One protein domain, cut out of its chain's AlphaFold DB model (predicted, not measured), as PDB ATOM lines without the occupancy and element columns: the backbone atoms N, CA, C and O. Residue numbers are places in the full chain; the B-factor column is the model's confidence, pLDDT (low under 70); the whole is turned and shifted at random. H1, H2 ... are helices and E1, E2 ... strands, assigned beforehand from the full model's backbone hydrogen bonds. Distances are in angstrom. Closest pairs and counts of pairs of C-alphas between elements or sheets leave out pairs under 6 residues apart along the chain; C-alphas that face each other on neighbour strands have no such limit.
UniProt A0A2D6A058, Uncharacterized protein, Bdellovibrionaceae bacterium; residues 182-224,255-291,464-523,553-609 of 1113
ATOM      1  N   MET A 182      54.156 -45.558  21.855       94.06
ATOM      2  CA  MET A 182      54.357 -44.708  20.674       94.06
ATOM      3  C   MET A 182      55.815 -44.725  20.206       94.06
ATOM      4  O   MET A 182      56.065 -44.877  19.012       94.06
ATOM      5  N   LYS A 183      56.772 -44.663  21.139       89.88
ATOM      6  CA  LYS A 183      58.198 -44.782  20.820       89.88
ATOM      7  C   LYS A 183      58.523 -46.131  20.169       89.88
ATOM      8  O   LYS A 183      59.155 -46.164  19.120       89.88
ATOM      9  N   GLU A 184      58.053 -47.231  20.756       93.12
ATOM     10  CA  GLU A 184      58.246 -48.573  20.193       93.12
ATOM     11  C   GLU A 184      57.593 -48.718  18.810       93.12
ATOM     12  O   GLU A 184      58.146 -49.368  17.922       93.12
ATOM     13  N   LEU A 185      56.420 -48.117  18.597       93.12
ATOM     14  CA  LEU A 185      55.739 -48.163  17.308       93.12
ATOM     15  C   LEU A 185      56.482 -47.368  16.236       93.12
ATOM     16  O   LEU A 185      56.616 -47.873  15.128       93.12
ATOM     17  N   HIS A 186      57.012 -46.189  16.557       89.44
ATOM     18  CA  HIS A 186      57.834 -45.407  15.624       89.44
ATOM     19  C   HIS A 186      59.134 -46.110  15.220       89.44
ATOM     20  O   HIS A 186      59.657 -45.839  14.144       89.44
ATOM     21  N   GLU A 187      59.652 -47.015  16.051       90.06
ATOM     22  CA  GLU A 187      60.833 -47.823  15.723       90.06
ATOM     23  C   GLU A 187      60.503 -49.024  14.814       90.06
ATOM     24  O   GLU A 187      61.374 -49.497  14.083       90.06
ATOM     25  N   ASN A 188      59.265 -49.534  14.856       89.62
ATOM     26  CA  ASN A 188      58.887 -50.812  14.234       89.62
ATOM     27  C   ASN A 188      57.854 -50.700  13.098       89.62
ATOM     28  O   ASN A 188      57.659 -51.665  12.356       89.62
ATOM     29  N   TYR A 189      57.177 -49.560  12.969       88.69
ATOM     30  CA  TYR A 189      56.122 -49.301  11.992       88.69
ATOM     31  C   TYR A 189      56.366 -47.978  11.263       88.69
ATOM     32  O   TYR A 189      57.154 -47.142  11.697       88.69
ATOM     33  N   ASP A 190      55.651 -47.789  10.154       85.88
ATOM     34  CA  ASP A 190      55.599 -46.507   9.455       85.88
ATOM     35  C   ASP A 190      55.086 -45.401  10.393       85.88
ATOM     36  O   ASP A 190      53.964 -45.476  10.907       85.88
ATOM     37  N   VAL A 191      55.925 -44.388  10.619       83.75
ATOM     38  CA  VAL A 191      55.679 -43.303  11.579       83.75
ATOM     39  C   VAL A 191      54.404 -42.545  11.229       83.75
ATOM     40  O   VAL A 191      53.587 -42.294  12.117       83.75
ATOM     41  N   ASP A 192      54.185 -42.244   9.948       81.31
ATOM     42  CA  ASP A 192      53.009 -41.492   9.511       81.31
ATOM     43  C   ASP A 192      51.719 -42.286   9.722       81.31
ATOM     44  O   ASP A 192      50.711 -41.734  10.158       81.31
ATOM     45  N   SER A 193      51.730 -43.599   9.503       84.44
ATOM     46  CA  SER A 193      50.579 -44.462   9.795       84.44
ATOM     47  C   SER A 193      50.236 -44.521  11.285       84.44
ATOM     48  O   SER A 193      49.052 -44.539  11.640       84.44
ATOM     49  N   VAL A 194      51.249 -44.549  12.154       89.62
ATOM     50  CA  VAL A 194      51.070 -44.521  13.615       89.62
ATOM     51  C   VAL A 194      50.511 -43.167  14.054       89.62
ATOM     52  O   VAL A 194      49.485 -43.129  14.740       89.62
ATOM     53  N   ASP A 195      51.120 -42.069  13.599       89.19
ATOM     54  CA  ASP A 195      50.710 -40.700  13.929       89.19
ATOM     55  C   ASP A 195      49.304 -40.388  13.395       89.19
ATOM     56  O   ASP A 195      48.467 -39.875  14.136       89.19
ATOM     57  N   ARG A 196      48.971 -40.787  12.159       87.19
ATOM     58  CA  ARG A 196      47.613 -40.629  11.601       87.19
ATOM     59  C   ARG A 196      46.568 -41.359  12.435       87.19
ATOM     60  O   ARG A 196      45.505 -40.805  12.708       87.19
ATOM     61  N   PHE A 197      46.843 -42.589  12.872       90.69
ATOM     62  CA  PHE A 197      45.891 -43.318  13.711       90.69
ATOM     63  C   PHE A 197      45.726 -42.658  15.088       90.69
ATOM     64  O   PHE A 197      44.599 -42.452  15.540       90.69
ATOM     65  N   ARG A 198      46.832 -42.254  15.727       91.38
ATOM     66  CA  ARG A 198      46.828 -41.494  16.988       91.38
ATOM     67  C   ARG A 198      46.050 -40.180  16.864       91.38
ATOM     68  O   ARG A 198      45.323 -39.827  17.794       91.38
ATOM     69  N   GLN A 199      46.188 -39.494  15.731       90.19
ATOM     70  CA  GLN A 199      45.478 -38.267  15.386       90.19
ATOM     71  C   GLN A 199      43.970 -38.500  15.228       90.19
ATOM     72  O   GLN A 199      43.179 -37.749  15.790       90.19
ATOM     73  N   LEU A 200      43.551 -39.556  14.524       89.62
ATOM     74  CA  LEU A 200      42.128 -39.888  14.382       89.62
ATOM     75  C   LEU A 200      41.470 -40.165  15.734       89.62
ATOM     76  O   LEU A 200      40.331 -39.753  15.956       89.62
ATOM     77  N   LEU A 201      42.187 -40.819  16.651       90.88
ATOM     78  CA  LEU A 201      41.684 -41.079  17.997       90.88
ATOM     79  C   LEU A 201      41.431 -39.793  18.804       90.88
ATOM     80  O   LEU A 201      40.528 -39.797  19.640       90.88
ATOM     81  N   GLU A 202      42.145 -38.692  18.529       88.44
ATOM     82  CA  GLU A 202      41.883 -37.404  19.197       88.44
ATOM     83  C   GLU A 202      40.504 -36.837  18.891       88.44
ATOM     84  O   GLU A 202      39.937 -36.129  19.717       88.44
ATOM     85  N   THR A 203      39.922 -37.192  17.746       88.06
ATOM     86  CA  THR A 203      38.535 -36.844  17.412       88.06
ATOM     87  C   THR A 203      37.588 -37.270  18.535       88.06
ATOM     88  O   THR A 203      36.680 -36.530  18.904       88.06
ATOM     89  N   PHE A 204      37.811 -38.443  19.138       86.69
ATOM     90  CA  PHE A 204      36.945 -38.975  20.190       86.69
ATOM     91  C   PHE A 204      37.172 -38.280  21.536       86.69
ATOM     92  O   PHE A 204      36.204 -37.975  22.230       86.69
ATOM     93  N   THR A 205      38.428 -38.017  21.901       82.81
ATOM     94  CA  THR A 205      38.778 -37.379  23.180       82.81
ATOM     95  C   THR A 205      38.464 -35.885  23.178       82.81
ATOM     96  O   THR A 205      37.917 -35.390  24.159       82.81
ATOM     97  N   LYS A 206      38.737 -35.170  22.078       80.69
ATOM     98  CA  LYS A 206      38.500 -33.723  21.957       80.69
ATOM     99  C   LYS A 206      37.051 -33.343  21.665       80.69
ATOM    100  O   LYS A 206      36.644 -32.253  22.053       80.69
ATOM    101  N   SER A 207      36.249 -34.211  21.038       74.56
ATOM    102  CA  SER A 207      34.842 -33.878  20.737       74.56
ATOM    103  C   SER A 207      33.972 -33.663  21.977       74.56
ATOM    104  O   SER A 207      32.844 -33.196  21.851       74.56
ATOM    105  N   GLY A 208      34.447 -34.032  23.172       69.88
ATOM    106  CA  GLY A 208      33.718 -33.810  24.420       69.88
ATOM    107  C   GLY A 208      32.388 -34.566  24.515       69.88
ATOM    108  O   GLY A 208      31.546 -34.220  25.342       69.88
ATOM    109  N   LEU A 209      32.201 -35.615  23.706       75.81
ATOM    110  CA  LEU A 209      30.954 -36.390  23.622       75.81
ATOM    111  C   LEU A 209      30.569 -37.014  24.969       75.81
ATOM    112  O   LEU A 209      29.400 -37.024  25.353       75.81
ATOM    113  N   ASP A 210      31.570 -37.446  25.733       78.81
ATOM    114  CA  ASP A 210      31.393 -37.963  27.090       78.81
ATOM    115  C   ASP A 210      31.281 -36.845  28.149       78.81
ATOM    116  O   ASP A 210      30.806 -37.071  29.267       78.81
ATOM    117  N   TYR A 211      31.688 -35.614  27.821       83.12
ATOM    118  CA  TYR A 211      31.836 -34.523  28.789       83.12
ATOM    119  C   TYR A 211      30.505 -33.900  29.177       83.12
ATOM    120  O   TYR A 211      30.373 -33.489  30.326       83.12
ATOM    121  N   ALA A 212      29.516 -33.861  28.280       78.81
ATOM    122  CA  ALA A 212      28.219 -33.222  28.530       78.81
ATOM    123  C   ALA A 212      27.489 -33.796  29.763       78.81
ATOM    124  O   ALA A 212      26.846 -33.055  30.511       78.81
ATOM    125  N   TYR A 213      27.636 -35.100  30.027       79.12
ATOM    126  CA  TYR A 213      27.009 -35.777  31.173       79.12
ATOM    127  C   TYR A 213      28.000 -36.429  32.142       79.12
ATOM    128  O   TYR A 213      27.574 -36.892  33.203       79.12
ATOM    129  N   GLY A 214      29.293 -36.463  31.801       80.44
ATOM    130  CA  GLY A 214      30.335 -37.144  32.573       80.44
ATOM    131  C   GLY A 214      30.193 -38.664  32.592       80.44
ATOM    132  O   GLY A 214      30.653 -39.320  33.523       80.44
ATOM    133  N   SER A 215      29.491 -39.233  31.613       72.00
ATOM    134  CA  SER A 215      29.289 -40.674  31.501       72.00
ATOM    135  C   SER A 215      30.514 -41.328  30.882       72.00
ATOM    136  O   SER A 215      30.869 -40.993  29.760       72.00
ATOM    137  N   LEU A 216      31.104 -42.298  31.577       84.06
ATOM    138  CA  LEU A 216      32.099 -43.194  31.002       84.06
ATOM    139  C   LEU A 216      31.729 -44.647  31.315       84.06
ATOM    140  O   LEU A 216      31.896 -45.129  32.434       84.06
ATOM    141  N   GLU A 217      31.210 -45.357  30.319       86.25
ATOM    142  CA  GLU A 217      31.055 -46.809  30.366       86.25
ATOM    143  C   GLU A 217      32.320 -47.460  29.813       86.25
ATOM    144  O   GLU A 217      32.748 -47.175  28.700       86.25
ATOM    145  N   THR A 218      32.936 -48.357  30.576       85.12
ATOM    146  CA  THR A 218      34.185 -49.013  30.172       85.12
ATOM    147  C   THR A 218      33.945 -50.115  29.133       85.12
ATOM    148  O   THR A 218      32.883 -50.753  29.151       85.12
ATOM    149  N   PRO A 219      34.940 -50.448  28.285       84.88
ATOM    150  CA  PRO A 219      34.800 -51.507  27.283       84.88
ATOM    151  C   PRO A 219      34.325 -52.847  27.865       84.88
ATOM    152  O   PRO A 219      33.485 -53.515  27.268       84.88
ATOM    153  N   ASP A 220      34.771 -53.225  29.069       81.31
ATOM    154  CA  ASP A 220      34.336 -54.468  29.729       81.31
ATOM    155  C   ASP A 220      32.851 -54.471  30.118       81.31
ATOM    156  O   ASP A 220      32.190 -55.511  30.039       81.31
ATOM    157  N   GLN A 221      32.320 -53.329  30.577       80.94
ATOM    158  CA  GLN A 221      30.898 -53.199  30.919       80.94
ATOM    159  C   GLN A 221      30.042 -53.399  29.665       80.94
ATOM    160  O   GLN A 221      29.077 -54.166  29.685       80.94
ATOM    161  N   LEU A 222      30.484 -52.809  28.557       79.50
ATOM    162  CA  LEU A 222      29.850 -52.876  27.245       79.50
ATOM    163  C   LEU A 222      29.988 -54.274  26.585       79.50
ATOM    164  O   LEU A 222      29.026 -54.799  26.011       79.50
ATOM    165  N   GLN A 223      31.129 -54.956  26.747       68.62
ATOM    166  CA  GLN A 223      31.342 -56.332  26.263       68.62
ATOM    167  C   GLN A 223      30.508 -57.377  27.016       68.62
ATOM    168  O   GLN A 223      30.021 -58.333  26.406       68.62
ATOM    169  N   ARG A 224      30.330 -57.238  28.339       59.62
ATOM    170  CA  ARG A 224      29.477 -58.154  29.128       59.62
ATOM    171  C   ARG A 224      28.034 -58.144  28.632       59.62
ATOM    172  O   ARG A 224      27.399 -59.198  28.607       59.62
ATOM    173  N   TRP A 255      23.344 -53.461  18.795       61.59
ATOM    174  CA  TRP A 255      24.321 -53.141  19.820       61.59
ATOM    175  C   TRP A 255      24.696 -51.665  19.655       61.59
ATOM    176  O   TRP A 255      24.975 -51.258  18.530       61.59
ATOM    177  N   PRO A 256      24.734 -50.873  20.732       66.19
ATOM    178  CA  PRO A 256      24.478 -51.274  22.117       66.19
ATOM    179  C   PRO A 256      22.991 -51.610  22.379       66.19
ATOM    180  O   PRO A 256      22.110 -51.220  21.624       66.19
ATOM    181  N   GLU A 257      22.698 -52.382  23.439       65.31
ATOM    182  CA  GLU A 257      21.306 -52.721  23.829       65.31
ATOM    183  C   GLU A 257      20.486 -51.457  24.139       65.31
ATOM    184  O   GLU A 257      19.268 -51.412  23.947       65.31
ATOM    185  N   LYS A 258      21.176 -50.428  24.633       76.44
ATOM    186  CA  LYS A 258      20.667 -49.083  24.869       76.44
ATOM    187  C   LYS A 258      21.681 -48.085  24.325       76.44
ATOM    188  O   LYS A 258      22.869 -48.373  24.445       76.44
ATOM    189  N   PRO A 259      21.240 -46.934  23.798       85.00
ATOM    190  CA  PRO A 259      22.154 -45.889  23.362       85.00
ATOM    191  C   PRO A 259      23.175 -45.530  24.450       85.00
ATOM    192  O   PRO A 259      22.827 -45.501  25.634       85.00
ATOM    193  N   THR A 260      24.426 -45.297  24.051       86.62
ATOM    194  CA  THR A 260      25.520 -44.927  24.965       86.62
ATOM    195  C   THR A 260      26.254 -43.692  24.468       86.62
ATOM    196  O   THR A 260      26.558 -43.596  23.283       86.62
ATOM    197  N   ALA A 261      26.585 -42.778  25.379       85.75
ATOM    198  CA  ALA A 261      27.439 -41.629  25.079       85.75
ATOM    199  C   ALA A 261      28.930 -42.016  24.990       85.75
ATOM    200  O   ALA A 261      29.702 -41.315  24.346       85.75
ATOM    201  N   SER A 262      29.319 -43.175  25.550       87.69
ATOM    202  CA  SER A 262      30.706 -43.665  25.613       87.69
ATOM    203  C   SER A 262      31.160 -44.316  24.316       87.69
ATOM    204  O   SER A 262      31.468 -45.509  24.243       87.69
ATOM    205  N   ILE A 263      31.206 -43.491  23.273       87.31
ATOM    206  CA  ILE A 263      31.448 -43.888  21.886       87.31
ATOM    207  C   ILE A 263      32.839 -44.509  21.716       87.31
ATOM    208  O   ILE A 263      32.960 -45.545  21.061       87.31
ATOM    209  N   MET A 264      33.888 -43.944  22.328       87.94
ATOM    210  CA  MET A 264      35.247 -44.496  22.231       87.94
ATOM    211  C   MET A 264      35.347 -45.876  22.891       87.94
ATOM    212  O   MET A 264      35.864 -46.824  22.295       87.94
ATOM    213  N   SER A 265      34.790 -46.026  24.096       87.94
ATOM    214  CA  SER A 265      34.708 -47.323  24.773       87.94
ATOM    215  C   SER A 265      33.929 -48.339  23.951       87.94
ATOM    216  O   SER A 265      34.300 -49.513  23.874       87.94
ATOM    217  N   ALA A 266      32.848 -47.882  23.325       83.75
ATOM    218  CA  ALA A 266      31.994 -48.712  22.511       83.75
ATOM    219  C   ALA A 266      32.681 -49.166  21.218       83.75
ATOM    220  O   ALA A 266      32.586 -50.337  20.844       83.75
ATOM    221  N   MET A 267      33.442 -48.274  20.589       85.19
ATOM    222  CA  MET A 267      34.325 -48.584  19.474       85.19
ATOM    223  C   MET A 267      35.355 -49.644  19.869       85.19
ATOM    224  O   MET A 267      35.420 -50.682  19.218       85.19
ATOM    225  N   ILE A 268      36.113 -49.438  20.953       86.44
ATOM    226  CA  ILE A 268      37.144 -50.386  21.417       86.44
ATOM    227  C   ILE A 268      36.538 -51.762  21.702       86.44
ATOM    228  O   ILE A 268      37.085 -52.785  21.288       86.44
ATOM    229  N   ALA A 269      35.372 -51.800  22.354       81.12
ATOM    230  CA  ALA A 269      34.665 -53.041  22.660       81.12
ATOM    231  C   ALA A 269      34.269 -53.848  21.408       81.12
ATOM    232  O   ALA A 269      34.059 -55.058  21.523       81.12
ATOM    233  N   ASN A 270      34.179 -53.200  20.242       73.94
ATOM    234  CA  ASN A 270      33.695 -53.795  18.998       73.94
ATOM    235  C   ASN A 270      34.662 -53.666  17.818       73.94
ATOM    236  O   ASN A 270      34.277 -53.989  16.692       73.94
ATOM    237  N   MET A 271      35.901 -53.220  18.040       74.56
ATOM    238  CA  MET A 271      36.897 -53.179  16.973       74.56
ATOM    239  C   MET A 271      36.991 -54.560  16.304       74.56
ATOM    240  O   MET A 271      37.015 -55.579  17.010       74.56
ATOM    241  N   PRO A 272      37.046 -54.632  14.959       66.62
ATOM    242  CA  PRO A 272      37.115 -55.904  14.256       66.62
ATOM    243  C   PRO A 272      38.245 -56.787  14.786       66.62
ATOM    244  O   PRO A 272      39.331 -56.300  15.108       66.62
ATOM    245  N   SER A 273      38.020 -58.103  14.838       62.16
ATOM    246  CA  SER A 273      39.022 -59.045  15.355       62.16
ATOM    247  C   SER A 273      40.343 -58.994  14.584       62.16
ATOM    248  O   SER A 273      41.388 -59.212  15.189       62.16
ATOM    249  N   PHE A 274      40.293 -58.656  13.292       67.12
ATOM    250  CA  PHE A 274      41.447 -58.492  12.403       67.12
ATOM    251  C   PHE A 274      42.142 -57.123  12.499       67.12
ATOM    252  O   PHE A 274      43.123 -56.913  11.797       67.12
ATOM    253  N   THR A 275      41.652 -56.195  13.327       79.06
ATOM    254  CA  THR A 275      42.348 -54.925  13.595       79.06
ATOM    255  C   THR A 275      43.678 -55.214  14.279       79.06
ATOM    256  O   THR A 275      43.707 -56.020  15.213       79.06
ATOM    257  N   ASP A 276      44.746 -54.539  13.850       86.00
ATOM    258  CA  ASP A 276      46.077 -54.681  14.441       86.00
ATOM    259  C   ASP A 276      46.039 -54.489  15.963       86.00
ATOM    260  O   ASP A 276      45.417 -53.554  16.480       86.00
ATOM    261  N   GLU A 277      46.734 -55.358  16.696       89.56
ATOM    262  CA  GLU A 277      46.718 -55.338  18.163       89.56
ATOM    263  C   GLU A 277      47.241 -54.014  18.737       89.56
ATOM    264  O   GLU A 277      46.719 -53.525  19.740       89.56
ATOM    265  N   TRP A 278      48.206 -53.377  18.065       93.19
ATOM    266  CA  TRP A 278      48.720 -52.079  18.495       93.19
ATOM    267  C   TRP A 278      47.668 -50.965  18.389       93.19
ATOM    268  O   TRP A 278      47.602 -50.111  19.267       93.19
ATOM    269  N   LYS A 279      46.778 -50.990  17.389       92.44
ATOM    270  CA  LYS A 279      45.698 -49.995  17.255       92.44
ATOM    271  C   LYS A 279      44.699 -50.109  18.402       92.44
ATOM    272  O   LYS A 279      44.345 -49.109  19.027       92.44
ATOM    273  N   LYS A 280      44.303 -51.342  18.740       90.00
ATOM    274  CA  LYS A 280      43.421 -51.618  19.887       90.00
ATOM    275  C   LYS A 280      44.059 -51.158  21.196       90.00
ATOM    276  O   LYS A 280      43.402 -50.505  22.004       90.00
ATOM    277  N   LYS A 281      45.338 -51.486  21.406       94.00
ATOM    278  CA  LYS A 281      46.058 -51.139  22.636       94.00
ATOM    279  C   LYS A 281      46.314 -49.633  22.757       94.00
ATOM    280  O   LYS A 281      46.138 -49.111  23.853       94.00
ATOM    281  N   MET A 282      46.619 -48.930  21.663       95.06
ATOM    282  CA  MET A 282      46.733 -47.465  21.647       95.06
ATOM    283  C   MET A 282      45.404 -46.797  22.015       95.06
ATOM    284  O   MET A 282      45.377 -45.946  22.900       95.06
ATOM    285  N   ALA A 283      44.295 -47.216  21.391       93.44
ATOM    286  CA  ALA A 283      42.968 -46.696  21.721       93.44
ATOM    287  C   ALA A 283      42.601 -46.969  23.189       93.44
ATOM    288  O   ALA A 283      42.095 -46.083  23.872       93.44
ATOM    289  N   GLN A 284      42.909 -48.165  23.700       93.38
ATOM    290  CA  GLN A 284      42.699 -48.505  25.107       93.38
ATOM    291  C   GLN A 284      43.511 -47.597  26.041       93.38
ATOM    292  O   GLN A 284      42.939 -47.038  26.967       93.38
ATOM    293  N   LEU A 285      44.812 -47.413  25.799       94.56
ATOM    294  CA  LEU A 285      45.655 -46.552  26.637       94.56
ATOM    295  C   LEU A 285      45.209 -45.087  26.593       94.56
ATOM    296  O   LEU A 285      45.176 -44.436  27.633       94.56
ATOM    297  N   LEU A 286      44.809 -44.581  25.423       92.38
ATOM    298  CA  LEU A 286      44.301 -43.216  25.300       92.38
ATOM    299  C   LEU A 286      42.976 -43.028  26.059       92.38
ATOM    300  O   LEU A 286      42.804 -42.011  26.729       92.38
ATOM    301  N   LEU A 287      42.069 -44.012  26.014       91.19
ATOM    302  CA  LEU A 287      40.842 -44.010  26.819       91.19
ATOM    303  C   LEU A 287      41.163 -43.994  28.320       91.19
ATOM    304  O   LEU A 287      40.582 -43.216  29.070       91.19
ATOM    305  N   GLU A 288      42.091 -44.845  28.761       90.38
ATOM    306  CA  GLU A 288      42.499 -44.942  30.168       90.38
ATOM    307  C   GLU A 288      43.137 -43.641  30.666       90.38
ATOM    308  O   GLU A 288      42.756 -43.146  31.730       90.38
ATOM    309  N   ALA A 289      44.025 -43.048  29.861       89.00
ATOM    310  CA  ALA A 289      44.663 -41.761  30.129       89.00
ATOM    311  C   ALA A 289      43.653 -40.607  30.234       89.00
ATOM    312  O   ALA A 289      43.891 -39.645  30.960       89.00
ATOM    313  N   ASN A 290      42.502 -40.715  29.563       88.06
ATOM    314  CA  ASN A 290      41.462 -39.686  29.565       88.06
ATOM    315  C   ASN A 290      40.229 -40.026  30.421       88.06
ATOM    316  O   ASN A 290      39.261 -39.263  30.441       88.06
ATOM    317  N   SER A 291      40.251 -41.142  31.151       86.19
ATOM    318  CA  SER A 291      39.064 -41.709  31.811       86.19
ATOM    319  C   SER A 291      38.399 -40.791  32.849       86.19
ATOM    320  O   SER A 291      37.191 -40.857  33.056       86.19
ATOM    321  N   LEU A 464      25.940 -36.557  21.791       88.50
ATOM    322  CA  LEU A 464      25.565 -37.639  20.881       88.50
ATOM    323  C   LEU A 464      25.659 -38.999  21.572       88.50
ATOM    324  O   LEU A 464      26.626 -39.277  22.277       88.50
ATOM    325  N   ASP A 465      24.674 -39.858  21.317       88.56
ATOM    326  CA  ASP A 465      24.717 -41.267  21.691       88.56
ATOM    327  C   ASP A 465      24.985 -42.141  20.461       88.56
ATOM    328  O   ASP A 465      24.482 -41.890  19.362       88.56
ATOM    329  N   LEU A 466      25.718 -43.232  20.660       87.38
ATOM    330  CA  LEU A 466      25.793 -44.350  19.731       87.38
ATOM    331  C   LEU A 466      24.538 -45.214  19.868       87.38
ATOM    332  O   LEU A 466      24.320 -45.832  20.910       87.38
ATOM    333  N   HIS A 467      23.743 -45.292  18.803       82.88
ATOM    334  CA  HIS A 467      22.491 -46.053  18.755       82.88
ATOM    335  C   HIS A 467      22.636 -47.435  18.110       82.88
ATOM    336  O   HIS A 467      21.942 -48.364  18.523       82.88
ATOM    337  N   ASP A 468      23.498 -47.581  17.102       76.56
ATOM    338  CA  ASP A 468      23.709 -48.863  16.419       76.56
ATOM    339  C   ASP A 468      25.128 -48.961  15.838       76.56
ATOM    340  O   ASP A 468      25.629 -48.025  15.212       76.56
ATOM    341  N   ILE A 469      25.761 -50.121  16.014       70.12
ATOM    342  CA  ILE A 469      27.003 -50.528  15.356       70.12
ATOM    343  C   ILE A 469      26.734 -51.805  14.537       70.12
ATOM    344  O   ILE A 469      27.143 -52.925  14.854       70.12
ATOM    345  N   ASN A 470      25.966 -51.684  13.455       57.44
ATOM    346  CA  ASN A 470      25.521 -52.862  12.716       57.44
ATOM    347  C   ASN A 470      26.650 -53.462  11.854       57.44
ATOM    348  O   ASN A 470      26.907 -53.061  10.713       57.44
ATOM    349  N   PHE A 471      27.310 -54.513  12.357       51.09
ATOM    350  CA  PHE A 471      28.409 -55.166  11.637       51.09
ATOM    351  C   PHE A 471      27.992 -55.986  10.409       51.09
ATOM    352  O   PHE A 471      28.873 -56.391   9.647       51.09
ATOM    353  N   LYS A 472      26.692 -56.223  10.173       48.19
ATOM    354  CA  LYS A 472      26.239 -57.116   9.094       48.19
ATOM    355  C   LYS A 472      25.965 -56.445   7.749       48.19
ATOM    356  O   LYS A 472      25.974 -57.214   6.793       48.19
ATOM    357  N   LYS A 473      25.772 -55.111   7.651       51.75
ATOM    358  CA  LYS A 473      25.857 -54.251   6.426       51.75
ATOM    359  C   LYS A 473      25.043 -52.941   6.570       51.75
ATOM    360  O   LYS A 473      23.929 -52.903   6.058       51.75
ATOM    361  N   LYS A 474      25.629 -51.871   7.128       67.38
ATOM    362  CA  LYS A 474      25.524 -50.450   6.682       67.38
ATOM    363  C   LYS A 474      25.445 -49.478   7.872       67.38
ATOM    364  O   LYS A 474      24.369 -49.279   8.407       67.38
ATOM    365  N   SER A 475      26.608 -48.894   8.160       72.81
ATOM    366  CA  SER A 475      26.890 -47.731   9.010       72.81
ATOM    367  C   SER A 475      26.859 -47.861  10.544       72.81
ATOM    368  O   SER A 475      26.298 -48.796  11.118       72.81
ATOM    369  N   VAL A 476      27.580 -46.936  11.185       84.31
ATOM    370  CA  VAL A 476      27.558 -46.615  12.619       84.31
ATOM    371  C   VAL A 476      26.574 -45.466  12.812       84.31
ATOM    372  O   VAL A 476      26.754 -44.438  12.175       84.31
ATOM    373  N   LEU A 477      25.558 -45.610  13.664       87.12
ATOM    374  CA  LEU A 477      24.549 -44.569  13.878       87.12
ATOM    375  C   LEU A 477      24.798 -43.810  15.182       87.12
ATOM    376  O   LEU A 477      24.638 -44.366  16.271       87.12
ATOM    377  N   LEU A 478      25.112 -42.525  15.052       90.44
ATOM    378  CA  LEU A 478      25.125 -41.547  16.131       90.44
ATOM    379  C   LEU A 478      23.846 -40.712  16.080       90.44
ATOM    380  O   LEU A 478      23.355 -40.387  14.998       90.44
ATOM    381  N   ARG A 479      23.315 -40.335  17.240       89.38
ATOM    382  CA  ARG A 479      22.166 -39.434  17.326       89.38
ATOM    383  C   ARG A 479      22.348 -38.419  18.438       89.38
ATOM    384  O   ARG A 479      22.703 -38.781  19.557       89.38
ATOM    385  N   GLN A 480      22.072 -37.163  18.127       89.00
ATOM    386  CA  GLN A 480      22.050 -36.090  19.102       89.00
ATOM    387  C   GLN A 480      20.906 -36.290  20.104       89.00
ATOM    388  O   GLN A 480      19.795 -36.670  19.729       89.00
ATOM    389  N   LYS A 481      21.152 -36.010  21.386       83.31
ATOM    390  CA  LYS A 481      20.069 -35.891  22.372       83.31
ATOM    391  C   LYS A 481      19.266 -34.620  22.127       83.31
ATOM    392  O   LYS A 481      19.828 -33.583  21.808       83.31
ATOM    393  N   SER A 482      17.956 -34.709  22.322       60.06
ATOM    394  CA  SER A 482      17.010 -33.614  22.093       60.06
ATOM    395  C   SER A 482      17.052 -32.496  23.141       60.06
ATOM    396  O   SER A 482      16.363 -31.505  22.963       60.06
ATOM    397  N   ASP A 483      17.824 -32.621  24.224       59.81
ATOM    398  CA  ASP A 483      17.934 -31.585  25.259       59.81
ATOM    399  C   ASP A 483      19.409 -31.375  25.656       59.81
ATOM    400  O   ASP A 483      20.009 -32.292  26.243       59.81
ATOM    401  N   PRO A 484      20.000 -30.203  25.344       60.88
ATOM    402  CA  PRO A 484      19.364 -29.014  24.757       60.88
ATOM    403  C   PRO A 484      19.216 -29.081  23.222       60.88
ATOM    404  O   PRO A 484      20.033 -29.689  22.532       60.88
ATOM    405  N   GLU A 485      18.193 -28.408  22.680       70.06
ATOM    406  CA  GLU A 485      17.908 -28.305  21.233       70.06
ATOM    407  C   GLU A 485      18.863 -27.330  20.511       70.06
ATOM    408  O   GLU A 485      18.430 -26.365  19.888       70.06
ATOM    409  N   ILE A 486      20.176 -27.546  20.622       78.19
ATOM    410  CA  ILE A 486      21.192 -26.700  19.975       78.19
ATOM    411  C   ILE A 486      21.682 -27.407  18.704       78.19
ATOM    412  O   ILE A 486      22.188 -28.525  18.806       78.19
ATOM    413  N   PRO A 487      21.549 -26.814  17.508       83.25
ATOM    414  CA  PRO A 487      21.937 -27.463  16.271       83.25
ATOM    415  C   PRO A 487      23.455 -27.594  16.123       83.25
ATOM    416  O   PRO A 487      24.224 -26.792  16.660       83.25
ATOM    417  N   LEU A 488      23.885 -28.604  15.364       86.75
ATOM    418  CA  LEU A 488      25.296 -28.802  15.032       86.75
ATOM    419  C   LEU A 488      25.703 -28.019  13.779       86.75
ATOM    420  O   LEU A 488      24.914 -27.824  12.847       86.75
ATOM    421  N   GLU A 489      26.969 -27.613  13.744       85.88
ATOM    422  CA  GLU A 489      27.581 -26.937  12.601       85.88
ATOM    423  C   GLU A 489      27.872 -27.943  11.461       85.88
ATOM    424  O   GLU A 489      28.220 -29.107  11.690       85.88
ATOM    425  N   LYS A 490      27.681 -27.506  10.211       82.62
ATOM    426  CA  LYS A 490      27.708 -28.329   8.988       82.62
ATOM    427  C   LYS A 490      29.020 -29.057   8.752       82.62
ATOM    428  O   LYS A 490      29.028 -30.286   8.609       82.62
ATOM    429  N   PHE A 491      30.109 -28.310   8.653       82.19
ATOM    430  CA  PHE A 491      31.384 -28.848   8.201       82.19
ATOM    431  C   PHE A 491      32.051 -29.685   9.283       82.19
ATOM    432  O   PHE A 491      32.465 -30.811   9.009       82.19
ATOM    433  N   SER A 492      32.061 -29.199  10.518       87.81
ATOM    434  CA  SER A 492      32.590 -29.907  11.680       87.81
ATOM    435  C   SER A 492      31.901 -31.259  11.879       87.81
ATOM    436  O   SER A 492      32.585 -32.263  12.076       87.81
ATOM    437  N   THR A 493      30.575 -31.341  11.719       91.31
ATOM    438  CA  THR A 493      29.830 -32.609  11.816       91.31
ATOM    439  C   THR A 493      30.249 -33.595  10.722       91.31
ATOM    440  O   THR A 493      30.528 -34.760  11.020       91.31
ATOM    441  N   ALA A 494      30.347 -33.148   9.465       88.81
ATOM    442  CA  ALA A 494      30.737 -34.010   8.346       88.81
ATOM    443  C   ALA A 494      32.205 -34.470   8.429       88.81
ATOM    444  O   ALA A 494      32.495 -35.649   8.221       88.81
ATOM    445  N   GLN A 495      33.122 -33.572   8.790       91.31
ATOM    446  CA  GLN A 495      34.547 -33.870   8.965       91.31
ATOM    447  C   GLN A 495      34.785 -34.820  10.143       91.31
ATOM    448  O   GLN A 495      35.558 -35.772  10.031       91.31
ATOM    449  N   THR A 496      34.071 -34.621  11.253       92.94
ATOM    450  CA  THR A 496      34.141 -35.509  12.423       92.94
ATOM    451  C   THR A 496      33.616 -36.900  12.076       92.94
ATOM    452  O   THR A 496      34.270 -37.900  12.374       92.94
ATOM    453  N   ALA A 497      32.485 -36.984  11.365       92.19
ATOM    454  CA  ALA A 497      31.950 -38.253  10.879       92.19
ATOM    455  C   ALA A 497      32.915 -38.963   9.911       92.19
ATOM    456  O   ALA A 497      33.062 -40.182   9.994       92.19
ATOM    457  N   PHE A 498      33.618 -38.221   9.045       91.88
ATOM    458  CA  PHE A 498      34.674 -38.772   8.193       91.88
ATOM    459  C   PHE A 498      35.853 -39.320   9.012       91.88
ATOM    460  O   PHE A 498      36.258 -40.459   8.805       91.88
ATOM    461  N   ALA A 499      36.379 -38.572   9.984       90.44
ATOM    462  CA  ALA A 499      37.465 -39.062  10.837       90.44
ATOM    463  C   ALA A 499      37.056 -40.334  11.604       90.44
ATOM    464  O   ALA A 499      37.806 -41.310  11.659       90.44
ATOM    465  N   MET A 500      35.828 -40.378  12.125       90.12
ATOM    466  CA  MET A 500      35.283 -41.581  12.755       90.12
ATOM    467  C   MET A 500      35.136 -42.736  11.751       90.12
ATOM    468  O   MET A 500      35.434 -43.877  12.108       90.12
ATOM    469  N   SER A 501      34.732 -42.472  10.501       87.19
ATOM    470  CA  SER A 501      34.579 -43.505   9.464       87.19
ATOM    471  C   SER A 501      35.906 -44.181   9.116       87.19
ATOM    472  O   SER A 501      35.918 -45.395   8.899       87.19
ATOM    473  N   GLN A 502      37.023 -43.442   9.181       87.06
ATOM    474  CA  GLN A 502      38.374 -43.998   9.044       87.06
ATOM    475  C   GLN A 502      38.722 -44.971  10.178       87.06
ATOM    476  O   GLN A 502      39.336 -46.009   9.940       87.06
ATOM    477  N   VAL A 503      38.319 -44.671  11.419       85.62
ATOM    478  CA  VAL A 503      38.614 -45.540  12.573       85.62
ATOM    479  C   VAL A 503      37.706 -46.768  12.606       85.62
ATOM    480  O   VAL A 503      38.159 -47.869  12.924       85.62
ATOM    481  N   PHE A 504      36.429 -46.601  12.264       79.50
ATOM    482  CA  PHE A 504      35.475 -47.709  12.189       79.50
ATOM    483  C   PHE A 504      35.640 -48.577  10.935       79.50
ATOM    484  O   PHE A 504      35.092 -49.684  10.912       79.50
ATOM    485  N   ASP A 505      36.348 -48.085   9.911       80.12
ATOM    486  CA  ASP A 505      36.433 -48.671   8.564       80.12
ATOM    487  C   ASP A 505      35.037 -48.908   7.944       80.12
ATOM    488  O   ASP A 505      34.750 -49.922   7.301       80.12
ATOM    489  N   LYS A 506      34.096 -47.995   8.232       79.88
ATOM    490  CA  LYS A 506      32.677 -48.082   7.845       79.88
ATOM    491  C   LYS A 506      32.028 -46.708   7.772       79.88
ATOM    492  O   LYS A 506      32.470 -45.806   8.474       79.88
ATOM    493  N   PRO A 507      30.926 -46.559   7.012       87.56
ATOM    494  CA  PRO A 507      30.180 -45.310   7.010       87.56
ATOM    495  C   PRO A 507      29.690 -44.928   8.410       87.56
ATOM    496  O   PRO A 507      29.290 -45.797   9.187       87.56
ATOM    497  N   VAL A 508      29.691 -43.637   8.715       89.31
ATOM    498  CA  VAL A 508      29.143 -43.079   9.956       89.31
ATOM    499  C   VAL A 508      27.933 -42.234   9.592       89.31
ATOM    500  O   VAL A 508      28.031 -41.303   8.797       89.31
ATOM    501  N   THR A 509      26.787 -42.590  10.158       91.56
ATOM    502  CA  THR A 509      25.531 -41.859  10.055       91.56
ATOM    503  C   THR A 509      25.327 -41.034  11.321       91.56
ATOM    504  O   THR A 509      25.455 -41.564  12.423       91.56
ATOM    505  N   VAL A 510      24.978 -39.759  11.177       91.81
ATOM    506  CA  VAL A 510      24.691 -38.857  12.298       91.81
ATOM    507  C   VAL A 510      23.304 -38.253  12.112       91.81
ATOM    508  O   VAL A 510      23.051 -37.619  11.090       91.81
ATOM    509  N   ASP A 511      22.431 -38.451  13.099       90.62
ATOM    510  CA  ASP A 511      21.128 -37.788  13.227       90.62
ATOM    511  C   ASP A 511      21.245 -36.635  14.227       90.62
ATOM    512  O   ASP A 511      21.596 -36.865  15.384       90.62
ATOM    513  N   PHE A 512      20.938 -35.408  13.830       89.88
ATOM    514  CA  PHE A 512      21.113 -34.234  14.691       89.88
ATOM    515  C   PHE A 512      20.182 -33.091  14.278       89.88
ATOM    516  O   PHE A 512      19.538 -33.149  13.229       89.88
ATOM    517  N   LEU A 513      20.088 -32.059  15.110       86.31
ATOM    518  CA  LEU A 513      19.357 -30.835  14.797       86.31
ATOM    519  C   LEU A 513      20.217 -29.931  13.909       86.31
ATOM    520  O   LEU A 513      21.355 -29.618  14.247       86.31
ATOM    521  N   GLY A 514      19.674 -29.499  12.776       79.75
ATOM    522  CA  GLY A 514      20.250 -28.462  11.927       79.75
ATOM    523  C   GLY A 514      19.471 -27.155  12.055       79.75
ATOM    524  O   GLY A 514      18.244 -27.165  12.173       79.75
ATOM    525  N   SER A 515      20.179 -26.024  12.017       73.75
ATOM    526  CA  SER A 515      19.578 -24.692  11.877       73.75
ATOM    527  C   SER A 515      18.951 -24.504  10.487       73.75
ATOM    528  O   SER A 515      19.235 -25.264   9.561       73.75
ATOM    529  N   SER A 516      18.142 -23.461  10.286       60.41
ATOM    530  CA  SER A 516      17.566 -23.134   8.969       60.41
ATOM    531  C   SER A 516      18.624 -22.917   7.882       60.41
ATOM    532  O   SER A 516      18.325 -23.117   6.711       60.41
ATOM    533  N   THR A 517      19.883 -22.628   8.230       58.06
ATOM    534  CA  THR A 517      20.983 -22.578   7.253       58.06
ATOM    535  C   THR A 517      21.254 -23.941   6.591       58.06
ATOM    536  O   THR A 517      21.908 -24.012   5.549       58.06
ATOM    537  N   TRP A 518      20.771 -25.041   7.175       61.25
ATOM    538  CA  TRP A 518      20.742 -26.359   6.542       61.25
ATOM    539  C   TRP A 518      19.614 -26.487   5.510       61.25
ATOM    540  O   TRP A 518      19.761 -27.248   4.560       61.25
ATOM    541  N   ALA A 519      18.506 -25.761   5.676       45.97
ATOM    542  CA  ALA A 519      17.304 -25.846   4.840       45.97
ATOM    543  C   ALA A 519      17.251 -24.781   3.726       45.97
ATOM    544  O   ALA A 519      16.772 -25.069   2.629       45.97
ATOM    545  N   TYR A 520      17.784 -23.581   3.975       49.53
ATOM    546  CA  TYR A 520      17.793 -22.454   3.045       49.53
ATOM    547  C   TYR A 520      19.204 -22.242   2.503       49.53
ATOM    548  O   TYR A 520      20.100 -21.766   3.192       49.53
ATOM    549  N   LEU A 521      19.397 -22.626   1.247       43.31
ATOM    550  CA  LEU A 521      20.536 -22.194   0.434       43.31
ATOM    551  C   LEU A 521      20.050 -21.359  -0.760       43.31
ATOM    552  O   LEU A 521      20.805 -21.136  -1.699       43.31
ATOM    553  N   ASP A 522      18.776 -20.968  -0.811       34.91
ATOM    554  CA  ASP A 522      18.321 -20.081  -1.878       34.91
ATOM    555  C   ASP A 522      18.821 -18.667  -1.562       34.91
ATOM    556  O   ASP A 522      18.387 -18.063  -0.586       34.91
ATOM    557  N   ASP A 523      19.741 -18.148  -2.380       34.81
ATOM    558  CA  ASP A 523      20.295 -16.783  -2.283       34.81
ATOM    559  C   ASP A 523      19.220 -15.685  -2.476       34.81
ATOM    560  O   ASP A 523      19.526 -14.496  -2.530       34.81
ATOM    561  N   VAL A 553      13.475 -17.147  14.889       42.69
ATOM    562  CA  VAL A 553      14.445 -18.249  15.053       42.69
ATOM    563  C   VAL A 553      14.380 -19.096  13.784       42.69
ATOM    564  O   VAL A 553      13.276 -19.475  13.388       42.69
ATOM    565  N   PRO A 554      15.525 -19.385  13.152       51.22
ATOM    566  CA  PRO A 554      15.650 -20.458  12.184       51.22
ATOM    567  C   PRO A 554      14.831 -21.690  12.585       51.22
ATOM    568  O   PRO A 554      15.082 -22.250  13.654       51.22
ATOM    569  N   ASP A 555      13.892 -22.135  11.745       60.91
ATOM    570  CA  ASP A 555      13.212 -23.412  11.971       60.91
ATOM    571  C   ASP A 555      14.268 -24.519  12.108       60.91
ATOM    572  O   ASP A 555      15.119 -24.709  11.230       60.91
ATOM    573  N   LEU A 556      14.237 -25.224  13.241       71.00
ATOM    574  CA  LEU A 556      15.092 -26.378  13.479       71.00
ATOM    575  C   LEU A 556      14.526 -27.577  12.729       71.00
ATOM    576  O   LEU A 556      13.347 -27.905  12.860       71.00
ATOM    577  N   ASN A 557      15.384 -28.262  11.983       77.06
ATOM    578  CA  ASN A 557      15.014 -29.489  11.295       77.06
ATOM    579  C   ASN A 557      15.981 -30.601  11.672       77.06
ATOM    580  O   ASN A 557      17.188 -30.387  11.769       77.06
ATOM    581  N   TRP A 558      15.460 -31.813  11.849       84.44
ATOM    582  CA  TRP A 558      16.328 -32.975  11.972       84.44
ATOM    583  C   TRP A 558      17.033 -33.226  10.644       84.44
ATOM    584  O   TRP A 558      16.409 -33.317   9.587       84.44
ATOM    585  N   VAL A 559      18.346 -33.360  10.710       87.31
ATOM    586  CA  VAL A 559      19.208 -33.673   9.581       87.31
ATOM    587  C   VAL A 559      19.858 -35.022   9.839       87.31
ATOM    588  O   VAL A 559      20.247 -35.351  10.960       87.31
ATOM    589  N   ARG A 560      19.963 -35.814   8.776       90.38
ATOM    590  CA  ARG A 560      20.783 -37.018   8.739       90.38
ATOM    591  C   ARG A 560      21.911 -36.801   7.754       90.38
ATOM    592  O   ARG A 560      21.649 -36.455   6.604       90.38
ATOM    593  N   ILE A 561      23.136 -37.086   8.164       91.25
ATOM    594  CA  ILE A 561      24.254 -37.248   7.232       91.25
ATOM    595  C   ILE A 561      24.802 -38.664   7.326       91.25
ATOM    596  O   ILE A 561      24.751 -39.278   8.385       91.25
ATOM    597  N   GLU A 562      25.330 -39.179   6.227       92.00
ATOM    598  CA  GLU A 562      26.128 -40.397   6.172       92.00
ATOM    599  C   GLU A 562      27.431 -40.072   5.453       92.00
ATOM    600  O   GLU A 562      27.410 -39.539   4.343       92.00
ATOM    601  N   VAL A 563      28.551 -40.389   6.095       90.62
ATOM    602  CA  VAL A 563      29.888 -40.160   5.549       90.62
ATOM    603  C   VAL A 563      30.632 -41.483   5.483       90.62
ATOM    604  O   VAL A 563      30.806 -42.163   6.497       90.62
ATOM    605  N   ALA A 564      31.040 -41.878   4.282       86.06
ATOM    606  CA  ALA A 564      31.737 -43.132   4.025       86.06
ATOM    607  C   ALA A 564      33.270 -43.001   4.187       86.06
ATOM    608  O   ALA A 564      33.797 -41.886   4.163       86.06
ATOM    609  N   PRO A 565      34.010 -44.117   4.357       85.19
ATOM    610  CA  PRO A 565      35.474 -44.089   4.462       85.19
ATOM    611  C   PRO A 565      36.188 -43.581   3.203       85.19
ATOM    612  O   PRO A 565      37.293 -43.063   3.291       85.19
ATOM    613  N   ASP A 566      35.559 -43.688   2.033       83.00
ATOM    614  CA  ASP A 566      36.057 -43.112   0.777       83.00
ATOM    615  C   ASP A 566      35.751 -41.607   0.640       83.00
ATOM    616  O   ASP A 566      36.017 -41.010  -0.400       83.00
ATOM    617  N   GLY A 567      35.185 -40.991   1.683       82.31
ATOM    618  CA  GLY A 567      34.869 -39.569   1.733       82.31
ATOM    619  C   GLY A 567      33.525 -39.203   1.117       82.31
ATOM    620  O   GLY A 567      33.176 -38.025   1.142       82.31
ATOM    621  N   ILE A 568      32.749 -40.156   0.584       85.25
ATOM    622  CA  ILE A 568      31.436 -39.854  -0.001       85.25
ATOM    623  C   ILE A 568      30.455 -39.410   1.092       85.25
ATOM    624  O   ILE A 568      30.275 -40.109   2.093       85.25
ATOM    625  N   VAL A 569      29.790 -38.272   0.868       84.81
ATOM    626  CA  VAL A 569      28.797 -37.693   1.782       84.81
ATOM    627  C   VAL A 569      27.394 -37.736   1.184       84.81
ATOM    628  O   VAL A 569      27.152 -37.315   0.050       84.81
ATOM    629  N   HIS A 570      26.436 -38.189   1.988       87.25
ATOM    630  CA  HIS A 570      25.010 -38.120   1.696       87.25
ATOM    631  C   HIS A 570      24.271 -37.422   2.835       87.25
ATOM    632  O   HIS A 570      24.504 -37.726   4.001       87.25
ATOM    633  N   ALA A 571      23.368 -36.504   2.502       86.19
ATOM    634  CA  ALA A 571      22.582 -35.743   3.466       86.19
ATOM    635  C   ALA A 571      21.081 -35.839   3.171       86.19
ATOM    636  O   ALA A 571      20.648 -35.822   2.014       86.19
ATOM    637  N   TRP A 572      20.281 -35.898   4.234       87.31
ATOM    638  CA  TRP A 572      18.826 -35.914   4.192       87.31
ATOM    639  C   TRP A 572      18.243 -34.952   5.230       87.31
ATOM    640  O   TRP A 572      18.761 -34.855   6.341       87.31
ATOM    641  N   ILE A 573      17.136 -34.295   4.890       83.56
ATOM    642  CA  ILE A 573      16.353 -33.447   5.800       83.56
ATOM    643  C   ILE A 573      15.098 -34.213   6.215       83.56
ATOM    644  O   ILE A 573      14.489 -34.906   5.402       83.56
ATOM    645  N   TYR A 574      14.729 -34.140   7.486       79.56
ATOM    646  CA  TYR A 574      13.545 -34.801   8.013       79.56
ATOM    647  C   TYR A 574      12.269 -34.009   7.711       79.56
ATOM    648  O   TYR A 574      12.184 -32.826   8.023       79.56
ATOM    649  N   GLU A 575      11.260 -34.676   7.148       71.38
ATOM    650  CA  GLU A 575       9.941 -34.104   6.871       71.38
ATOM    651  C   GLU A 575       8.838 -34.837   7.661       71.38
ATOM    652  O   GLU A 575       8.874 -36.058   7.841       71.38
ATOM    653  N   HIS A 576       7.803 -34.089   8.064       55.47
ATOM    654  CA  HIS A 576       6.513 -34.583   8.582       55.47
ATOM    655  C   HIS A 576       6.441 -35.206   9.999       55.47
ATOM    656  O   HIS A 576       5.466 -35.899  10.284       55.47
ATOM    657  N   ALA A 577       7.357 -34.901  10.924       56.09
ATOM    658  CA  ALA A 577       7.153 -35.077  12.378       56.09
ATOM    659  C   ALA A 577       8.151 -34.218  13.187       56.09
ATOM    660  O   ALA A 577       9.082 -33.672  12.597       56.09
ATOM    661  N   ALA A 578       7.971 -34.085  14.510       57.00
ATOM    662  CA  ALA A 578       8.861 -33.266  15.343       57.00
ATOM    663  C   ALA A 578      10.186 -33.979  15.682       57.00
ATOM    664  O   ALA A 578      11.204 -33.316  15.881       57.00
ATOM    665  N   GLN A 579      10.197 -35.320  15.716       60.75
ATOM    666  CA  GLN A 579      11.398 -36.130  15.970       60.75
ATOM    667  C   GLN A 579      11.492 -37.374  15.060       60.75
ATOM    668  O   GLN A 579      10.455 -37.889  14.636       60.75
ATOM    669  N   PRO A 580      12.710 -37.902  14.778       59.38
ATOM    670  CA  PRO A 580      12.951 -39.032  13.870       59.38
ATOM    671  C   PRO A 580      12.182 -40.322  14.182       59.38
ATOM    672  O   PRO A 580      11.989 -41.157  13.300       59.38
ATOM    673  N   ASP A 581      11.784 -40.511  15.434       63.50
ATOM    674  CA  ASP A 581      11.070 -41.671  15.966       63.50
ATOM    675  C   ASP A 581       9.537 -41.514  15.983       63.50
ATOM    676  O   ASP A 581       8.829 -42.479  16.273       63.50
ATOM    677  N   GLU A 582       9.009 -40.349  15.595       63.28
ATOM    678  CA  GLU A 582       7.568 -40.049  15.577       63.28
ATOM    679  C   GLU A 582       6.871 -40.355  14.233       63.28
ATOM    680  O   GLU A 582       5.682 -40.082  14.070       63.28
ATOM    681  N   GLY A 583       7.569 -40.980  13.277       55.56
ATOM    682  CA  GLY A 583       6.967 -41.532  12.052       55.56
ATOM    683  C   GLY A 583       7.025 -40.654  10.791       55.56
ATOM    684  O   GLY A 583       6.345 -40.973   9.815       55.56
ATOM    685  N   GLY A 584       7.826 -39.587  10.784       63.34
ATOM    686  CA  GLY A 584       8.218 -38.834   9.581       63.34
ATOM    687  C   GLY A 584       9.322 -39.519   8.755       63.34
ATOM    688  O   GLY A 584       9.801 -40.606   9.094       63.34
ATOM    689  N   THR A 585       9.742 -38.887   7.654       74.25
ATOM    690  CA  THR A 585      10.700 -39.471   6.693       74.25
ATOM    691  C   THR A 585      11.843 -38.526   6.348       74.25
ATOM    692  O   THR A 585      11.625 -37.348   6.094       74.25
ATOM    693  N   PHE A 586      13.060 -39.065   6.255       78.81
ATOM    694  CA  PHE A 586      14.227 -38.346   5.740       78.81
ATOM    695  C   PHE A 586      14.195 -38.263   4.205       78.81
ATOM    696  O   PHE A 586      14.203 -39.291   3.521       78.81
ATOM    697  N   VAL A 587      14.211 -37.046   3.667       79.06
ATOM    698  CA  VAL A 587      14.231 -36.737   2.232       79.06
ATOM    699  C   VAL A 587      15.638 -36.331   1.807       79.06
ATOM    700  O   VAL A 587      16.277 -35.489   2.429       79.06
ATOM    701  N   TYR A 588      16.153 -36.965   0.753       81.56
ATOM    702  CA  TYR A 588      17.527 -36.760   0.288       81.56
ATOM    703  C   TYR A 588      17.728 -35.358  -0.293       81.56
ATOM    704  O   TYR A 588      16.966 -34.937  -1.162       81.56
ATOM    705  N   SER A 589      18.806 -34.685   0.115       78.44
ATOM    706  CA  SER A 589      19.203 -33.377  -0.409       78.44
ATOM    707  C   SER A 589      20.517 -33.479  -1.177       78.44
ATOM    708  O   SER A 589      21.605 -33.580  -0.602       78.44
ATOM    709  N   GLN A 590      20.430 -33.412  -2.509       74.69
ATOM    710  CA  GLN A 590      21.611 -33.421  -3.373       74.69
ATOM    711  C   GLN A 590      22.520 -32.212  -3.111       74.69
ATOM    712  O   GLN A 590      23.740 -32.357  -3.097       74.69
ATOM    713  N   ARG A 591      21.929 -31.037  -2.879       67.00
ATOM    714  CA  ARG A 591      22.660 -29.778  -2.706       67.00
ATOM    715  C   ARG A 591      23.502 -29.775  -1.429       67.00
ATOM    716  O   ARG A 591      24.688 -29.475  -1.486       67.00
ATOM    717  N   ILE A 592      22.917 -30.179  -0.298       73.25
ATOM    718  CA  ILE A 592      23.639 -30.270   0.984       73.25
ATOM    719  C   ILE A 592      24.722 -31.341   0.902       73.25
ATOM    720  O   ILE A 592      25.839 -31.116   1.353       73.25
ATOM    721  N   SER A 593      24.421 -32.478   0.265       76.06
ATOM    722  CA  SER A 593      25.412 -33.537   0.050       76.06
ATOM    723  C   SER A 593      26.642 -33.006  -0.696       76.06
ATOM    724  O   SER A 593      27.758 -33.260  -0.265       76.06
ATOM    725  N   GLN A 594      26.457 -32.220  -1.764       71.56
ATOM    726  CA  GLN A 594      27.560 -31.612  -2.526       71.56
ATOM    727  C   GLN A 594      28.362 -30.586  -1.712       71.56
ATOM    728  O   GLN A 594      29.587 -30.571  -1.805       71.56
ATOM    729  N   LEU A 595      27.692 -29.763  -0.903       72.56
ATOM    730  CA  LEU A 595      28.353 -28.786  -0.036       72.56
ATOM    731  C   LEU A 595      29.236 -29.475   1.015       72.56
ATOM    732  O   LEU A 595      30.420 -29.175   1.141       72.56
ATOM    733  N   LEU A 596      28.677 -30.446   1.738       77.25
ATOM    734  CA  LEU A 596      29.421 -31.195   2.752       77.25
ATOM    735  C   LEU A 596      30.531 -32.048   2.131       77.25
ATOM    736  O   LEU A 596      31.598 -32.184   2.724       77.25
ATOM    737  N   GLN A 597      30.305 -32.581   0.925       79.31
ATOM    738  CA  GLN A 597      31.316 -33.311   0.166       79.31
ATOM    739  C   GLN A 597      32.566 -32.461  -0.066       79.31
ATOM    740  O   GLN A 597      33.668 -32.978   0.082       79.31
ATOM    741  N   GLN A 598      32.414 -31.172  -0.394       69.81
ATOM    742  CA  GLN A 598      33.554 -30.264  -0.538       69.81
ATOM    743  C   GLN A 598      34.300 -30.108   0.789       69.81
ATOM    744  O   GLN A 598      35.511 -30.289   0.819       69.81
ATOM    745  N   GLY A 599      33.590 -29.865   1.895       71.00
ATOM    746  CA  GLY A 599      34.213 -29.733   3.217       71.00
ATOM    747  C   GLY A 599      34.952 -30.990   3.691       71.00
ATOM    748  O   GLY A 599      35.997 -30.879   4.334       71.00
ATOM    749  N   VAL A 600      34.444 -32.179   3.347       77.12
ATOM    750  CA  VAL A 600      35.122 -33.459   3.610       77.12
ATOM    751  C   VAL A 600      36.317 -33.660   2.685       77.12
ATOM    752  O   VAL A 600      37.337 -34.124   3.170       77.12
ATOM    753  N   ILE A 601      36.240 -33.281   1.403       71.69
ATOM    754  CA  ILE A 601      37.395 -33.329   0.487       71.69
ATOM    755  C   ILE A 601      38.506 -32.409   0.988       71.69
ATOM    756  O   ILE A 601      39.630 -32.865   1.124       71.69
ATOM    757  N   PHE A 602      38.195 -31.162   1.354       68.81
ATOM    758  CA  PHE A 602      39.195 -30.240   1.902       68.81
ATOM    759  C   PHE A 602      39.857 -30.793   3.163       68.81
ATOM    760  O   PHE A 602      41.076 -30.726   3.301       68.81
ATOM    761  N   TYR A 603      39.065 -31.367   4.072       79.19
ATOM    762  CA  TYR A 603      39.615 -32.012   5.259       79.19
ATOM    763  C   TYR A 603      40.434 -33.254   4.911       79.19
ATOM    764  O   TYR A 603      41.495 -33.442   5.486       79.19
ATOM    765  N   ALA A 604      39.967 -34.098   3.992       75.69
ATOM    766  CA  ALA A 604      40.675 -35.298   3.573       75.69
ATOM    767  C   ALA A 604      41.999 -34.942   2.894       75.69
ATOM    768  O   ALA A 604      43.000 -35.546   3.237       75.69
ATOM    769  N   ASP A 605      42.035 -33.936   2.022       67.88
ATOM    770  CA  ASP A 605      43.256 -33.451   1.376       67.88
ATOM    771  C   ASP A 605      44.223 -32.842   2.401       67.88
ATOM    772  O   ASP A 605      45.426 -33.090   2.350       67.88
ATOM    773  N   ASP A 606      43.721 -32.087   3.384       71.69
ATOM    774  CA  ASP A 606      44.554 -31.575   4.474       71.69
ATOM    775  C   ASP A 606      45.082 -32.715   5.362       71.69
ATOM    776  O   ASP A 606      46.272 -32.779   5.669       71.69
ATOM    777  N   PHE A 607      44.225 -33.663   5.725       71.12
ATOM    778  CA  PHE A 607      44.544 -34.811   6.570       71.12
ATOM    779  C   PHE A 607      45.500 -35.807   5.886       71.12
ATOM    780  O   PHE A 607      46.418 -36.309   6.534       71.12
ATOM    781  N   LEU A 608      45.300 -36.059   4.588       57.66
ATOM    782  CA  LEU A 608      46.020 -37.013   3.732       57.66
ATOM    783  C   LEU A 608      47.103 -36.358   2.875       57.66
ATOM    784  O   LEU A 608      47.572 -37.010   1.947       57.66
ATOM    785  N   MET A 609      47.482 -35.098   3.125       55.31
ATOM    786  CA  MET A 609      48.663 -34.486   2.506       55.31
ATOM    787  C   MET A 609      49.914 -35.266   2.952       55.31
ATOM    788  O   MET A 609      50.641 -34.877   3.869       55.31
TER     789      MET A 609
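This is residues 182 to 224, 255 to 291, 464 to 523 and 553 to 609 of the 1113 residues of an uncharacterized protein of Bdellovibrionaceae bacterium (UniProt A0A2D6A058). A strongly twisted sheet of six strands forms a wall, with H4, H6 and H7 over one face and no named helix on the other. Beyond H4 and H6, at the end away from E6, H2 and H5 pack together, H1 folds back on H2 as the farthest part, and H3 packs on H4. The printed part has 197 residues, with seven named helices and six named strands in the order H1 H2 H3 H4 H5 E1 E2 H6 E3 E4 E5 E6 H7. The mixed sheet runs E1 E2 E3 E4 E5 E6, parallel at E2 and E3 and otherwise antiparallel; the class is mixed, helices and strands. The whole is compact, with a radius of gyration of the C-alphas of 17.3 A and spans of 54 by 39 by 31 A.

The strands are E1, residues 464 to 469, E2, 476 to 480, E3, 508 to 514, 17.2 A long, E4, 557 to 563, 19.2 A, E5, 569 to 575, 19.9 A, and E6, 585 to 588. The helices are H1, residues 182 to 188, from C-alpha 182 at (54.357, -44.708, 20.674), H2, 191 to 206, 22.2 A, H3, 219 to 224, H4, 263 to 270, H5, 277 to 289, 18.2 A, H6, 490 to 504, 21.1 A, and H7, 590 to 607, 25.0 A, ending at C-alpha 607 at (44.544, -34.811, 6.570).

N 467 and O 477 of hairpin E1 and E2 are 2.8 A apart, N 478 and O 509 of E2 and E3 2.8 A, N 510 and O 561 of E3 and E4 2.8 A. E4, E5 and E6 form a meander, each strand the antiparallel neighbour of the one before, with N 562 and O 570 at 2.8 A and N 587 and O 573 at 2.8 A. E2, H6 and E3 are a strand-helix-strand unit, two parallel strands joined through a helix, with a right-handed crossover. In two layers, helices on one face of a sheet, H6 lies over E3 and E4 at a height of 8.4 A, H7 over E5 at 7.7 A and H4 over E1 at 10.0 A. H6 and H7 touch at a steep tilt of 61 degrees, C-alphas 495 and 600 being closest at 5.4 A. H2, the hub, touches H6 (Leu 200 and Ala 499, closest C-alphas, 5.9 A), H5 (Leu 201 and Ala 283, 6.9 A) and H1 (Leu 185 and Val 194, 7.0 A). H4 touches H3, with C-alphas 219 and 269 closest at 4.9 A, and forms a helical hairpin with H5, with C-alphas 268 and 280 closest at 6.6 A. Every O i to N i+4 pair is within hydrogen-bond range in H1, H3, H4, H5, H6 and H7, and 9 of 12 in H2.

The C-alphas of Glu 187 and His 576 are the two farthest apart, at 56.4 A. Three cuts leave gaps of 11.8 A between C-alphas 224 and 255, 17.8 A between 291 and 464, and 18.4 A between 523 and 553. Of the links that are printed whole, H2 to H3 is long, with 12 residues. The mean pLDDT of the printed part is 78.7, and 43 residues are under 70, among them residues 470 to 474, 516 to 523 and 576 to 584.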